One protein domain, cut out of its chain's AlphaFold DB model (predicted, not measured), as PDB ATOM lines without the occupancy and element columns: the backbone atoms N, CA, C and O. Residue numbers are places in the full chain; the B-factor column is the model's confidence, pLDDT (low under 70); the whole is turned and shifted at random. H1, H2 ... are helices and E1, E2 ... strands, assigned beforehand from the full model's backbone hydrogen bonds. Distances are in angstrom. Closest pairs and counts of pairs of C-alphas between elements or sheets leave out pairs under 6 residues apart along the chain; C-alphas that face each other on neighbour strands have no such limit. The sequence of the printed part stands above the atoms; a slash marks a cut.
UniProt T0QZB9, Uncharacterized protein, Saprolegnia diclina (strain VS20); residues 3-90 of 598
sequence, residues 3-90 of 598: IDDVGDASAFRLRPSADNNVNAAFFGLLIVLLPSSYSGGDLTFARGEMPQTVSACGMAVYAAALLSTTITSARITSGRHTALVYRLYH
ATOM      1  N   ILE A   3      30.779  -5.224 -26.890       90.50
ATOM      2  CA  ILE A   3      29.325  -5.310 -26.749       90.50
ATOM      3  C   ILE A   3      28.868  -3.923 -26.306       90.50
ATOM      4  O   ILE A   3      29.287  -3.470 -25.243       90.50
ATOM      5  N   ASP A   4      28.072  -3.261 -27.138       90.12
ATOM      6  CA  ASP A   4      27.519  -1.933 -26.868       90.12
ATOM      7  C   ASP A   4      25.991  -2.028 -26.816       90.12
ATOM      8  O   ASP A   4      25.352  -2.500 -27.758       90.12
ATOM      9  N   ASP A   5      25.409  -1.635 -25.690       90.94
ATOM     10  CA  ASP A   5      23.969  -1.598 -25.423       90.94
ATOM     11  C   ASP A   5      23.445  -0.168 -25.198       90.94
ATOM     12  O   ASP A   5      22.246   0.030 -25.004       90.94
ATOM     13  N   VAL A   6      24.323   0.841 -25.272       93.00
ATOM     14  CA  VAL A   6      23.979   2.254 -25.048       93.00
ATOM     15  C   VAL A   6      24.058   3.063 -26.344       93.00
ATOM     16  O   VAL A   6      23.255   3.981 -26.554       93.00
ATOM     17  N   GLY A   7      24.979   2.708 -27.238       89.19
ATOM     18  CA  GLY A   7      25.339   3.497 -28.411       89.19
ATOM     19  C   GLY A   7      26.501   4.443 -28.118       89.19
ATOM     20  O   GLY A   7      26.453   5.612 -28.507       89.19
ATOM     21  N   ASP A   8      27.515   3.975 -27.386       90.56
ATOM     22  CA  ASP A   8      28.721   4.750 -27.096       90.56
ATOM     23  C   ASP A   8      29.859   4.378 -28.054       90.56
ATOM     24  O   ASP A   8      30.477   3.314 -27.976       90.56
ATOM     25  N   ALA A   9      30.217   5.329 -28.921       90.12
ATOM     26  CA  ALA A   9      31.306   5.154 -29.870       90.12
ATOM     27  C   ALA A   9      32.676   4.911 -29.209       90.12
ATOM     28  O   ALA A   9      33.603   4.417 -29.864       90.12
ATOM     29  N   SER A  10      32.829   5.248 -27.923       89.69
ATOM     30  CA  SER A  10      34.051   4.984 -27.160       89.69
ATOM     31  C   SER A  10      34.378   3.490 -27.094       89.69
ATOM     32  O   SER A  10      35.556   3.126 -27.092       89.69
ATOM     33  N   ALA A  11      33.358   2.630 -27.153       86.88
ATOM     34  CA  ALA A  11      33.507   1.184 -27.119       86.88
ATOM     35  C   ALA A  11      34.267   0.646 -28.349       86.88
ATOM     36  O   ALA A  11      34.971  -0.359 -28.249       86.88
ATOM     37  N   PHE A  12      34.199   1.345 -29.491       88.12
ATOM     38  CA  PHE A  12      34.927   0.991 -30.716       88.12
ATOM     39  C   PHE A  12      36.337   1.587 -30.781       88.12
ATOM     40  O   PHE A  12      37.107   1.253 -31.686       88.12
ATOM     41  N   ARG A  13      36.710   2.456 -29.834       87.81
ATOM     42  CA  ARG A  13      38.079   2.967 -29.750       87.81
ATOM     43  C   ARG A  13      38.969   1.893 -29.146       87.81
ATOM     44  O   ARG A  13      38.796   1.464 -28.007       87.81
ATOM     45  N   LEU A  14      39.965   1.473 -29.914       82.44
ATOM     46  CA  LEU A  14      40.982   0.559 -29.419       82.44
ATOM     47  C   LEU A  14      41.763   1.240 -28.297       82.44
ATOM     48  O   LEU A  14      42.305   2.331 -28.475       82.44
ATOM     49  N   ARG A  15      41.846   0.579 -27.140       84.06
ATOM     50  CA  ARG A  15      42.732   1.035 -26.068       84.06
ATOM     51  C   ARG A  15      44.182   1.016 -26.572       84.06
ATOM     52  O   ARG A  15      44.534   0.098 -27.324       84.06
ATOM     53  N   PRO A  16      45.024   1.985 -26.175       81.31
ATOM     54  CA  PRO A  16      46.452   1.929 -26.463       81.31
ATOM     55  C   PRO A  16      47.036   0.593 -25.987       81.31
ATOM     56  O   PRO A  16      46.674   0.097 -24.918       81.31
ATOM     57  N   SER A  17      47.905  -0.011 -26.794       82.00
ATOM     58  CA  SER A  17      48.738  -1.130 -26.349       82.00
ATOM     59  C   SER A  17      49.759  -0.628 -25.324       82.00
ATOM     60  O   SER A  17      50.169   0.529 -25.390       82.00
ATOM     61  N   ALA A  18      50.210  -1.486 -24.404       86.31
ATOM     62  CA  ALA A  18      51.354  -1.164 -23.542       86.31
ATOM     63  C   ALA A  18      52.664  -1.023 -24.349       86.31
ATOM     64  O   ALA A  18      53.617  -0.405 -23.884       86.31
ATOM     65  N   ASP A  19      52.696  -1.578 -25.562       85.31
ATOM     66  CA  ASP A  19      53.825  -1.499 -26.481       85.31
ATOM     67  C   ASP A  19      53.698  -0.282 -27.417       85.31
ATOM     68  O   ASP A  19      52.800  -0.207 -28.265       85.31
ATOM     69  N   ASN A  20      54.623   0.670 -27.271       81.38
ATOM     70  CA  ASN A  20      54.689   1.886 -28.083       81.38
ATOM     71  C   ASN A  20      54.965   1.604 -29.566       81.38
ATOM     72  O   ASN A  20      54.475   2.350 -30.414       81.38
ATOM     73  N   ASN A  21      55.678   0.525 -29.894       76.94
ATOM     74  CA  ASN A  21      55.940   0.149 -31.283       76.94
ATOM     75  C   ASN A  21      54.659  -0.355 -31.947       76.94
ATOM     76  O   ASN A  21      54.337   0.032 -33.069       76.94
ATOM     77  N   VAL A  22      53.865  -1.142 -31.213       75.81
ATOM     78  CA  VAL A  22      52.541  -1.585 -31.671       75.81
ATOM     79  C   VAL A  22      51.616  -0.390 -31.886       75.81
ATOM     80  O   VAL A  22      50.847  -0.396 -32.844       75.81
ATOM     81  N   ASN A  23      51.704   0.634 -31.030       77.19
ATOM     82  CA  ASN A  23      50.918   1.856 -31.184       77.19
ATOM     83  C   ASN A  23      51.371   2.721 -32.371       77.19
ATOM     84  O   ASN A  23      50.539   3.390 -32.977       77.19
ATOM     85  N   ALA A  24      52.660   2.703 -32.710       76.81
ATOM     86  CA  ALA A  24      53.207   3.439 -33.848       76.81
ATOM     87  C   ALA A  24      52.939   2.751 -35.200       76.81
ATOM     88  O   ALA A  24      52.891   3.420 -36.229       76.81
ATOM     89  N   ALA A  25      52.764   1.425 -35.208       76.75
ATOM     90  CA  ALA A  25      52.695   0.627 -36.433       76.75
ATOM     91  C   ALA A  25      51.286   0.462 -37.036       76.75
ATOM     92  O   ALA A  25      51.164   0.022 -38.183       76.75
ATOM     93  N   PHE A  26      50.216   0.766 -36.294       83.81
ATOM     94  CA  PHE A  26      48.848   0.651 -36.810       83.81
ATOM     95  C   PHE A  26      48.335   2.003 -37.314       83.81
ATOM     96  O   PHE A  26      48.502   3.025 -36.657       83.81
ATOM     97  N   PHE A  27      47.696   2.016 -38.484       84.25
ATOM     98  CA  PHE A  27      47.256   3.255 -39.150       84.25
ATOM     99  C   PHE A  27      45.732   3.430 -39.157       84.25
ATOM    100  O   PHE A  27      45.202   4.491 -39.510       84.25
ATOM    101  N   GLY A  28      45.004   2.386 -38.771       89.00
ATOM    102  CA  GLY A  28      43.555   2.368 -38.820       89.00
ATOM    103  C   GLY A  28      42.950   1.220 -38.034       89.00
ATOM    104  O   GLY A  28      43.629   0.469 -37.328       89.00
ATOM    105  N   LEU A  29      41.641   1.103 -38.173       91.00
ATOM    106  CA  LEU A  29      40.809   0.133 -37.491       91.00
ATOM    107  C   LEU A  29      39.819  -0.495 -38.472       91.00
ATOM    108  O   LEU A  29      39.307   0.176 -39.368       91.00
ATOM    109  N   LEU A  30      39.564  -1.785 -38.287       91.12
ATOM    110  CA  LEU A  30      38.512  -2.530 -38.969       91.12
ATOM    111  C   LEU A  30      37.471  -2.935 -37.931       91.12
ATOM    112  O   LEU A  30      37.789  -3.640 -36.974       91.12
ATOM    113  N   ILE A  31      36.236  -2.494 -38.128       90.12
ATOM    114  CA  ILE A  31      35.078  -2.861 -37.320       90.12
ATOM    115  C   ILE A  31      34.255  -3.864 -38.118       90.12
ATOM    116  O   ILE A  31      33.827  -3.581 -39.236       90.12
ATOM    117  N   VAL A  32      34.020  -5.029 -37.525       88.56
ATOM    118  CA  VAL A  32      33.113  -6.057 -38.034       88.56
ATOM    119  C   VAL A  32      31.911  -6.105 -37.105       88.56
ATOM    120  O   VAL A  32      32.003  -6.643 -36.000       88.56
ATOM    121  N   LEU A  33      30.801  -5.511 -37.531       86.31
ATOM    122  CA  LEU A  33      29.514  -5.617 -36.852       86.31
ATOM    123  C   LEU A  33      28.961  -7.020 -37.096       86.31
ATOM    124  O   LEU A  33      28.735  -7.409 -38.242       86.31
ATOM    125  N   LEU A  34      28.777  -7.791 -36.027       87.62
ATOM    126  CA  LEU A  34      28.221  -9.136 -36.104       87.62
ATOM    127  C   LEU A  34      26.690  -9.073 -36.207       87.62
ATOM    128  O   LEU A  34      26.084  -8.165 -35.623       87.62
ATOM    129  N   PRO A  35      26.048 -10.046 -36.886       88.12
ATOM    130  CA  PRO A  35      24.594 -10.127 -36.957       88.12
ATOM    131  C   PRO A  35      23.995 -10.102 -35.547       88.12
ATOM    132  O   PRO A  35      24.218 -11.004 -34.740       88.12
ATOM    133  N   SER A  36      23.278  -9.030 -35.225       85.06
ATOM    134  CA  SER A  36      22.662  -8.826 -33.916       85.06
ATOM    135  C   SER A  36      21.375  -8.027 -34.083       85.06
ATOM    136  O   SER A  36      21.274  -7.154 -34.941       85.06
ATOM    137  N   SER A  37      20.351  -8.375 -33.305       86.06
ATOM    138  CA  SER A  37      19.054  -7.701 -33.361       86.06
ATOM    139  C   SER A  37      19.071  -6.488 -32.441       86.06
ATOM    140  O   SER A  37      19.152  -6.633 -31.219       86.06
ATOM    141  N   TYR A  38      18.992  -5.299 -33.030       89.38
ATOM    142  CA  TYR A  38      18.963  -4.032 -32.312       89.38
ATOM    143  C   TYR A  38      18.185  -2.961 -33.087       89.38
ATOM    144  O   TYR A  38      17.837  -3.134 -34.256       89.38
ATOM    145  N   SER A  39      17.882  -1.847 -32.428       90.06
ATOM    146  CA  SER A  39      17.297  -0.646 -33.030       90.06
ATOM    147  C   SER A  39      18.041   0.591 -32.535       90.06
ATOM    148  O   SER A  39      18.397   0.672 -31.358       90.06
ATOM    149  N   GLY A  40      18.275   1.553 -33.429       92.25
ATOM    150  CA  GLY A  40      19.202   2.661 -33.182       92.25
ATOM    151  C   GLY A  40      20.660   2.245 -33.398       92.25
ATOM    152  O   GLY A  40      20.930   1.306 -34.143       92.25
ATOM    153  N   GLY A  41      21.598   2.953 -32.764       91.81
ATOM    154  CA  GLY A  41      23.013   2.563 -32.783       91.81
ATOM    155  C   GLY A  41      23.766   2.775 -34.102       91.81
ATOM    156  O   GLY A  41      24.856   2.234 -34.273       91.81
ATOM    157  N   ASP A  42      23.204   3.528 -35.050       93.69
ATOM    158  CA  ASP A  42      23.850   3.797 -36.337       93.69
ATOM    159  C   ASP A  42      25.260   4.371 -36.142       93.69
ATOM    160  O   ASP A  42      25.446   5.396 -35.474       93.69
ATOM    161  N   LEU A  43      26.255   3.718 -36.746       93.69
ATOM    162  CA  LEU A  43      27.640   4.166 -36.677       93.69
ATOM    163  C   LEU A  43      27.898   5.180 -37.778       93.69
ATOM    164  O   LEU A  43      27.752   4.875 -38.959       93.69
ATOM    165  N   THR A  44      28.313   6.383 -37.400       94.31
ATOM    166  CA  THR A  44      28.709   7.427 -38.343       94.31
ATOM    167  C   THR A  44      30.217   7.625 -38.303       94.31
ATOM    168  O   THR A  44      30.810   7.878 -37.257       94.31
ATOM    169  N   PHE A  45      30.835   7.517 -39.472       93.31
ATOM    170  CA  PHE A  45      32.255   7.708 -39.714       93.31
ATOM    171  C   PHE A  45      32.440   9.049 -40.415       93.31
ATOM    172  O   PHE A  45      32.052   9.210 -41.569       93.31
ATOM    173  N   ALA A  46      33.025  10.021 -39.725       90.56
ATOM    174  CA  ALA A  46      33.289  11.345 -40.270       90.56
ATOM    175  C   ALA A  46      34.792  11.557 -40.448       90.56
ATOM    176  O   ALA A  46      35.572  11.492 -39.492       90.56
ATOM    177  N   ARG A  47      35.202  11.845 -41.684       83.00
ATOM    178  CA  ARG A  47      36.551  12.313 -42.013       83.00
ATOM    179  C   ARG A  47      36.419  13.594 -42.833       83.00
ATOM    180  O   ARG A  47      36.025  13.546 -43.994       83.00
ATOM    181  N   GLY A  48      36.723  14.736 -42.221       82.19
ATOM    182  CA  GLY A  48      36.407  16.041 -42.807       82.19
ATOM    183  C   GLY A  48      34.893  16.292 -42.838       82.19
ATOM    184  O   GLY A  48      34.191  15.929 -41.899       82.19
ATOM    185  N   GLU A  49      34.394  16.898 -43.916       77.88
ATOM    186  CA  GLU A  49      32.989  17.333 -44.040       77.88
ATOM    187  C   GLU A  49      32.021  16.255 -44.566       77.88
ATOM    188  O   GLU A  49      30.829  16.518 -44.695       77.88
ATOM    189  N   MET A  50      32.496  15.042 -44.876       74.12
ATOM    190  CA  MET A  50      31.655  13.972 -45.429       74.12
ATOM    191  C   MET A  50      31.462  12.826 -44.425       74.12
ATOM    192  O   MET A  50      32.323  11.947 -44.332       74.12
ATOM    193  N   PRO A  51      30.351  12.810 -43.664       89.12
ATOM    194  CA  PRO A  51      29.992  11.672 -42.831       89.12
ATOM    195  C   PRO A  51      29.434  10.520 -43.677       89.12
ATOM    196  O   PRO A  51      28.664  10.732 -44.614       89.12
ATOM    197  N   GLN A  52      29.789   9.289 -43.315       88.25
ATOM    198  CA  GLN A  52      29.157   8.066 -43.807       88.25
ATOM    199  C   GLN A  52      28.511   7.328 -42.643       88.25
ATOM    200  O   GLN A  52      29.171   7.065 -41.641       88.25
ATOM    201  N   THR A  53      27.237   6.976 -42.780       90.69
ATOM    202  CA  THR A  53      26.487   6.270 -41.741       90.69
ATOM    203  C   THR A  53      26.238   4.827 -42.159       90.69
ATOM    204  O   THR A  53      25.850   4.553 -43.294       90.69
ATOM    205  N   VAL A  54      26.477   3.910 -41.229       86.00
ATOM    206  CA  VAL A  54      26.263   2.475 -41.368       86.00
ATOM    207  C   VAL A  54      25.166   2.069 -40.393       86.00
ATOM    208  O   VAL A  54      25.327   2.201 -39.178       86.00
ATOM    209  N   SER A  55      24.060   1.572 -40.942       84.44
ATOM    210  CA  SER A  55      22.894   1.134 -40.176       84.44
ATOM    211  C   SER A  55      22.835  -0.378 -40.010       84.44
ATOM    212  O   SER A  55      23.463  -1.132 -40.756       84.44
ATOM    213  N   ALA A  56      22.049  -0.809 -39.023       69.81
ATOM    214  CA  ALA A  56      21.773  -2.212 -38.748       69.81
ATOM    215  C   ALA A  56      21.337  -2.965 -40.009       69.81
ATOM    216  O   ALA A  56      20.360  -2.598 -40.663       69.81
ATOM    217  N   CYS A  57      22.018  -4.064 -40.307       65.19
ATOM    218  CA  CYS A  57      21.567  -5.047 -41.277       65.19
ATOM    219  C   CYS A  57      21.566  -6.404 -40.572       65.19
ATOM    220  O   CYS A  57      22.457  -6.676 -39.771       65.19
ATOM    221  N   GLY A  58      20.607  -7.284 -40.869       75.38
ATOM    222  CA  GLY A  58      20.586  -8.663 -40.354       75.38
ATOM    223  C   GLY A  58      21.767  -9.536 -40.819       75.38
ATOM    224  O   GLY A  58      21.728 -10.751 -40.671       75.38
ATOM    225  N   MET A  59      22.802  -8.925 -41.398       76.69
ATOM    226  CA  MET A  59      24.028  -9.533 -41.893       76.69
ATOM    227  C   MET A  59      25.244  -8.827 -41.288       76.69
ATOM    228  O   MET A  59      25.142  -7.712 -40.783       76.69
ATOM    229  N   ALA A  60      26.408  -9.476 -41.354       77.31
ATOM    230  CA  ALA A  60      27.645  -8.866 -40.890       77.31
ATOM    231  C   ALA A  60      28.001  -7.645 -41.751       77.31
ATOM    232  O   ALA A  60      27.981  -7.728 -42.982       77.31
ATOM    233  N   VAL A  61      28.349  -6.529 -41.109       80.38
ATOM    234  CA  VAL A  61      28.745  -5.291 -41.794       80.38
ATOM    235  C   VAL A  61      30.181  -4.939 -41.437       80.38
ATOM    236  O   VAL A  61      30.591  -5.039 -40.282       80.38
ATOM    237  N   TYR A  62      30.949  -4.513 -42.435       86.12
ATOM    238  CA  TYR A  62      32.370  -4.207 -42.304       86.12
ATOM    239  C   TYR A  62      32.594  -2.716 -42.528       86.12
ATOM    240  O   TYR A  62      32.129  -2.160 -43.521       86.12
ATOM    241  N   ALA A  63      33.339  -2.079 -41.631       84.50
ATOM    242  CA  ALA A  63      33.762  -0.695 -41.775       84.50
ATOM    243  C   ALA A  63      35.253  -0.578 -41.459       84.50
ATOM    244  O   ALA A  63      35.696  -0.933 -40.368       84.50
ATOM    245  N   ALA A  64      36.032  -0.072 -42.411       86.31
ATOM    246  CA  ALA A  64      37.437   0.254 -42.207       86.31
ATOM    247  C   ALA A  64      37.595   1.774 -42.118       86.31
ATOM    248  O   ALA A  64      37.074   2.509 -42.957       86.31
ATOM    249  N   ALA A  65      38.318   2.249 -41.110       86.12
ATOM    250  CA  ALA A  65      38.534   3.669 -40.878       86.12
ATOM    251  C   ALA A  65      39.986   3.950 -40.481       86.12
ATOM    252  O   ALA A  65      40.657   3.120 -39.871       86.12
ATOM    253  N   LEU A  66      40.480   5.140 -40.821       87.19
ATOM    254  CA  LEU A  66      41.777   5.613 -40.338       87.19
ATOM    255  C   LEU A  66      41.661   6.091 -38.891       87.19
ATOM    256  O   LEU A  66      40.575   6.445 -38.433       87.19
ATOM    257  N   LEU A  67      42.792   6.196 -38.192       84.06
ATOM    258  CA  LEU A  67      42.812   6.727 -36.821       84.06
ATOM    259  C   LEU A  67      42.342   8.182 -36.715       84.06
ATOM    260  O   LEU A  67      41.870   8.599 -35.663       84.06
ATOM    261  N   SER A  68      42.435   8.942 -37.806       83.50
ATOM    262  CA  SER A  68      41.921  10.310 -37.889       83.50
ATOM    263  C   SER A  68      40.402  10.388 -38.082       83.50
ATOM    264  O   SER A  68      39.857  11.487 -38.117       83.50
ATOM    265  N   THR A  69      39.719   9.264 -38.310       87.88
ATOM    266  CA  THR A  69      38.272   9.249 -38.534       87.88
ATOM    267  C   THR A  69      37.542   9.371 -37.201       87.88
ATOM    268  O   THR A  69      37.743   8.569 -36.288       87.88
ATOM    269  N   THR A  70      36.648  10.351 -37.097       92.69
ATOM    270  CA  THR A  70      35.751  10.489 -35.951       92.69
ATOM    271  C   THR A  70      34.618   9.486 -36.097       92.69
ATOM    272  O   THR A  70      33.865   9.534 -37.066       92.69
ATOM    273  N   ILE A  71      34.498   8.582 -35.130       94.31
ATOM    274  CA  ILE A  71      33.413   7.601 -35.064       94.31
ATOM    275  C   ILE A  71      32.415   8.088 -34.022       94.31
ATOM    276  O   ILE A  71      32.798   8.366 -32.881       94.31
ATOM    277  N   THR A  72      31.152   8.191 -34.412       94.44
ATOM    278  CA  THR A  72      30.022   8.429 -33.513       94.44
ATOM    279  C   THR A  72      29.020   7.290 -33.651       94.44
ATOM    280  O   THR A  72      28.956   6.626 -34.681       94.44
ATOM    281  N   SER A  73      28.261   7.036 -32.591       94.69
ATOM    282  CA  SER A  73      27.196   6.041 -32.569       94.69
ATOM    283  C   SER A  73      25.923   6.754 -32.154       94.69
ATOM    284  O   SER A  73      25.936   7.532 -31.196       94.69
ATOM    285  N   ALA A  74      24.830   6.528 -32.877       95.12
ATOM    286  CA  ALA A  74      23.518   6.925 -32.389       95.12
ATOM    287  C   ALA A  74      23.175   6.118 -31.126       95.12
ATOM    288  O   ALA A  74      23.736   5.053 -30.878       95.12
ATOM    289  N   ARG A  75      22.229   6.609 -30.324       94.94
ATOM    290  CA  ARG A  75      21.759   5.879 -29.142       94.94
ATOM    291  C   ARG A  75      21.087   4.569 -29.562       94.94
ATOM    292  O   ARG A  75      20.276   4.569 -30.491       94.94
ATOM    293  N   ILE A  76      21.380   3.479 -28.859       93.94
ATOM    294  CA  ILE A  76      20.665   2.208 -29.016       93.94
ATOM    295  C   ILE A  76      19.358   2.302 -28.223       93.94
ATOM    296  O   ILE A  76      19.349   2.663 -27.045       93.94
ATOM    297  N   THR A  77      18.232   2.042 -28.884       94.75
ATOM    298  CA  THR A  77      16.892   2.100 -28.277       94.75
ATOM    299  C   THR A  77      16.355   0.721 -27.905       94.75
ATOM    300  O   THR A  77      15.471   0.628 -27.055       94.75
ATOM    301  N   SER A  78      16.886  -0.347 -28.506       92.38
ATOM    302  CA  SER A  78      16.565  -1.741 -28.182       92.38
ATOM    303  C   SER A  78      17.681  -2.675 -28.653       92.38
ATOM    304  O   SER A  78      18.296  -2.420 -29.687       92.38
ATOM    305  N   GLY A  79      17.915  -3.777 -27.937       92.88
ATOM    306  CA  GLY A  79      18.922  -4.784 -28.288       92.88
ATOM    307  C   GLY A  79      20.353  -4.407 -27.891       92.88
ATOM    308  O   GLY A  79      20.564  -3.625 -26.970       92.88
ATOM    309  N   ARG A  80      21.338  -5.026 -28.550       91.81
ATOM    310  CA  ARG A  80      22.776  -4.779 -28.332       91.81
ATOM    311  C   ARG A  80      23.572  -5.052 -29.598       91.81
ATOM    312  O   ARG A  80      23.268  -6.000 -30.321       91.81
ATOM    313  N   HIS A  81      24.609  -4.261 -29.825       87.50
ATOM    314  CA  HIS A  81      25.533  -4.431 -30.937       87.50
ATOM    315  C   HIS A  81      26.704  -5.271 -30.463       87.50
ATOM    316  O   HIS A  81      27.294  -4.990 -29.419       87.50
ATOM    317  N   THR A  82      27.070  -6.284 -31.242       90.69
ATOM    318  CA  THR A  82      28.324  -7.009 -31.019       90.69
ATOM    319  C   THR A  82      29.269  -6.725 -32.169       90.69
ATOM    320  O   THR A  82      28.897  -6.894 -33.328       90.69
ATOM    321  N   ALA A  83      30.491  -6.302 -31.861       90.75
ATOM    322  CA  ALA A  83      31.487  -5.984 -32.872       90.75
ATOM    323  C   ALA A  83      32.855  -6.592 -32.566       90.75
ATOM    324  O   ALA A  83      33.295  -6.694 -31.414       90.75
ATOM    325  N   LEU A  84      33.569  -6.956 -33.625       86.38
ATOM    326  CA  LEU A  84      34.991  -7.265 -33.571       86.38
ATOM    327  C   LEU A  84      35.750  -6.053 -34.104       86.38
ATOM    328  O   LEU A  84      35.490  -5.594 -35.209       86.38
ATOM    329  N   VAL A  85      36.662  -5.515 -33.297       91.19
ATOM    330  CA  VAL A  85      37.471  -4.350 -33.662       91.19
ATOM    331  C   VAL A  85      38.916  -4.800 -33.773       91.19
ATOM    332  O   VAL A  85      39.493  -5.287 -32.798       91.19
ATOM    333  N   TYR A  86      39.484  -4.639 -34.959       89.00
ATOM    334  CA  TYR A  86      40.843  -5.038 -35.297       89.00
ATOM    335  C   TYR A  86      41.700  -3.811 -35.602       89.00
ATOM    336  O   TYR A  86      41.210  -2.813 -36.128       89.00
ATOM    337  N   ARG A  87      42.994  -3.899 -35.285       90.44
ATOM    338  CA  ARG A  87      44.008  -2.933 -35.728       90.44
ATOM    339  C   ARG A  87      44.422  -3.262 -37.157       90.44
ATOM    340  O   ARG A  87      44.648  -4.427 -37.470       90.44
ATOM    341  N   LEU A  88      44.545  -2.240 -37.998       82.88
ATOM    342  CA  LEU A  88      45.110  -2.370 -39.337       82.88
ATOM    343  C   LEU A  88      46.595  -2.001 -39.297       82.88
ATOM    344  O   LEU A  88      46.941  -0.872 -38.946       82.88
ATOM    345  N   TYR A  89      47.447  -2.962 -39.653       81.19
ATOM    346  CA  TYR A  89      48.899  -2.812 -39.753       81.19
ATOM    347  C   TYR A  89      49.337  -2.826 -41.214       81.19
ATOM    348  O   TYR A  89      48.656  -3.391 -42.073       81.19
ATOM    349  N   HIS A  90      50.494  -2.235 -41.494       67.50
ATOM    350  CA  HIS A  90      51.185  -2.495 -42.751       67.50
ATOM    351  C   HIS A  90      51.731  -3.928 -42.737       67.50
ATOM    352  O   HIS A  90      52.323  -4.353 -41.748       67.50
TER     353      HIS A  90
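AT A GLANCE: This is residues 3 to 90 of the 598 residues of an uncharacterized protein of Saprolegnia diclina (strain VS20) (UniProt T0QZB9). Two small three-stranded sheets, E5 E1 E8 and E4 E3 E6, stand partly face to face, with the short helix H1 beside E6, on the side where E6 and E8 lie. E2 and E7 form a small paired end piece into which the E3 and E6 strands extend, and at the other end H2 and its link reach outward, with residues 16 to 21 sticking out. The printed part has 88 residues, in the order H1 H2 E1 E2 E3 E4 E5 E6 E7 E8; both larger sheets and the pair E2 E7 are antiparallel. The class is mostly strand. The whole is compact, with a radius of gyration of the C-alphas of 13.2 A and spans of 39 by 29 by 21 A.

HOW THE PARTS SIT: Residues 3 to 4 pair antiparallel with residues 81 to 82 of E8, residues 81 to 89. H1, residues 9 to 12, comes closest to E6, residues 70 to 73, at the C-alphas of Ala 9 and Ser 73, 5.0 A apart. H2, residues 20 to 25, only grazes the sheet E5 E1 E8 with residues 22 to 25; its closest C-alphas to E8 are Ala 25 and Tyr 89, 6.1 A. Every O i to N i+4 pair of H2 is within hydrogen-bond range, while H1 is too short for such a pair. The inner strand E1, residues 26 to 33, is antiparallel to E8 at 156 degrees, with N 32 and O 84 at 2.8 A, and to E5, residues 61 to 66, at 162 degrees, with N 31 and O 63 at 2.8 A. E2, residues 38 to 40, pairs with E7, residues 76 to 79, with N 39 and O 78 at 2.8 A. E2 runs on into E3, residues 43 to 47, at 47 degrees, and E6 runs on into E7 at 61 degrees. E3 and E4, residues 50 to 54, form a hairpin, with N 45 and O 52 at 2.8 A; E3 and E6 have N 44 and O 72 at 2.8 A. Between the two larger sheets, the closest C-alphas of E3 and E5 are Phe 45 and Ala 65, 7.6 A.

IN THESE COORDINATES: H1 begins at C-alpha 9, (31.306, 5.154, -29.870). E1 is 20.3 A long, E5 17.1 A, E4 13.3 A and E3 13.2 A. E8, the longest strand, is 25.0 A and ends at C-alpha 89, (48.899, -2.812, -39.753).

THE WHOLE: The C-alphas farthest apart are those of Asn 21 and Ser 78, 39.5 A. The printed part has no cut, and no link is long. The mean pLDDT of the printed part is 86.5; residues 56 to 57 and 90 are under 70.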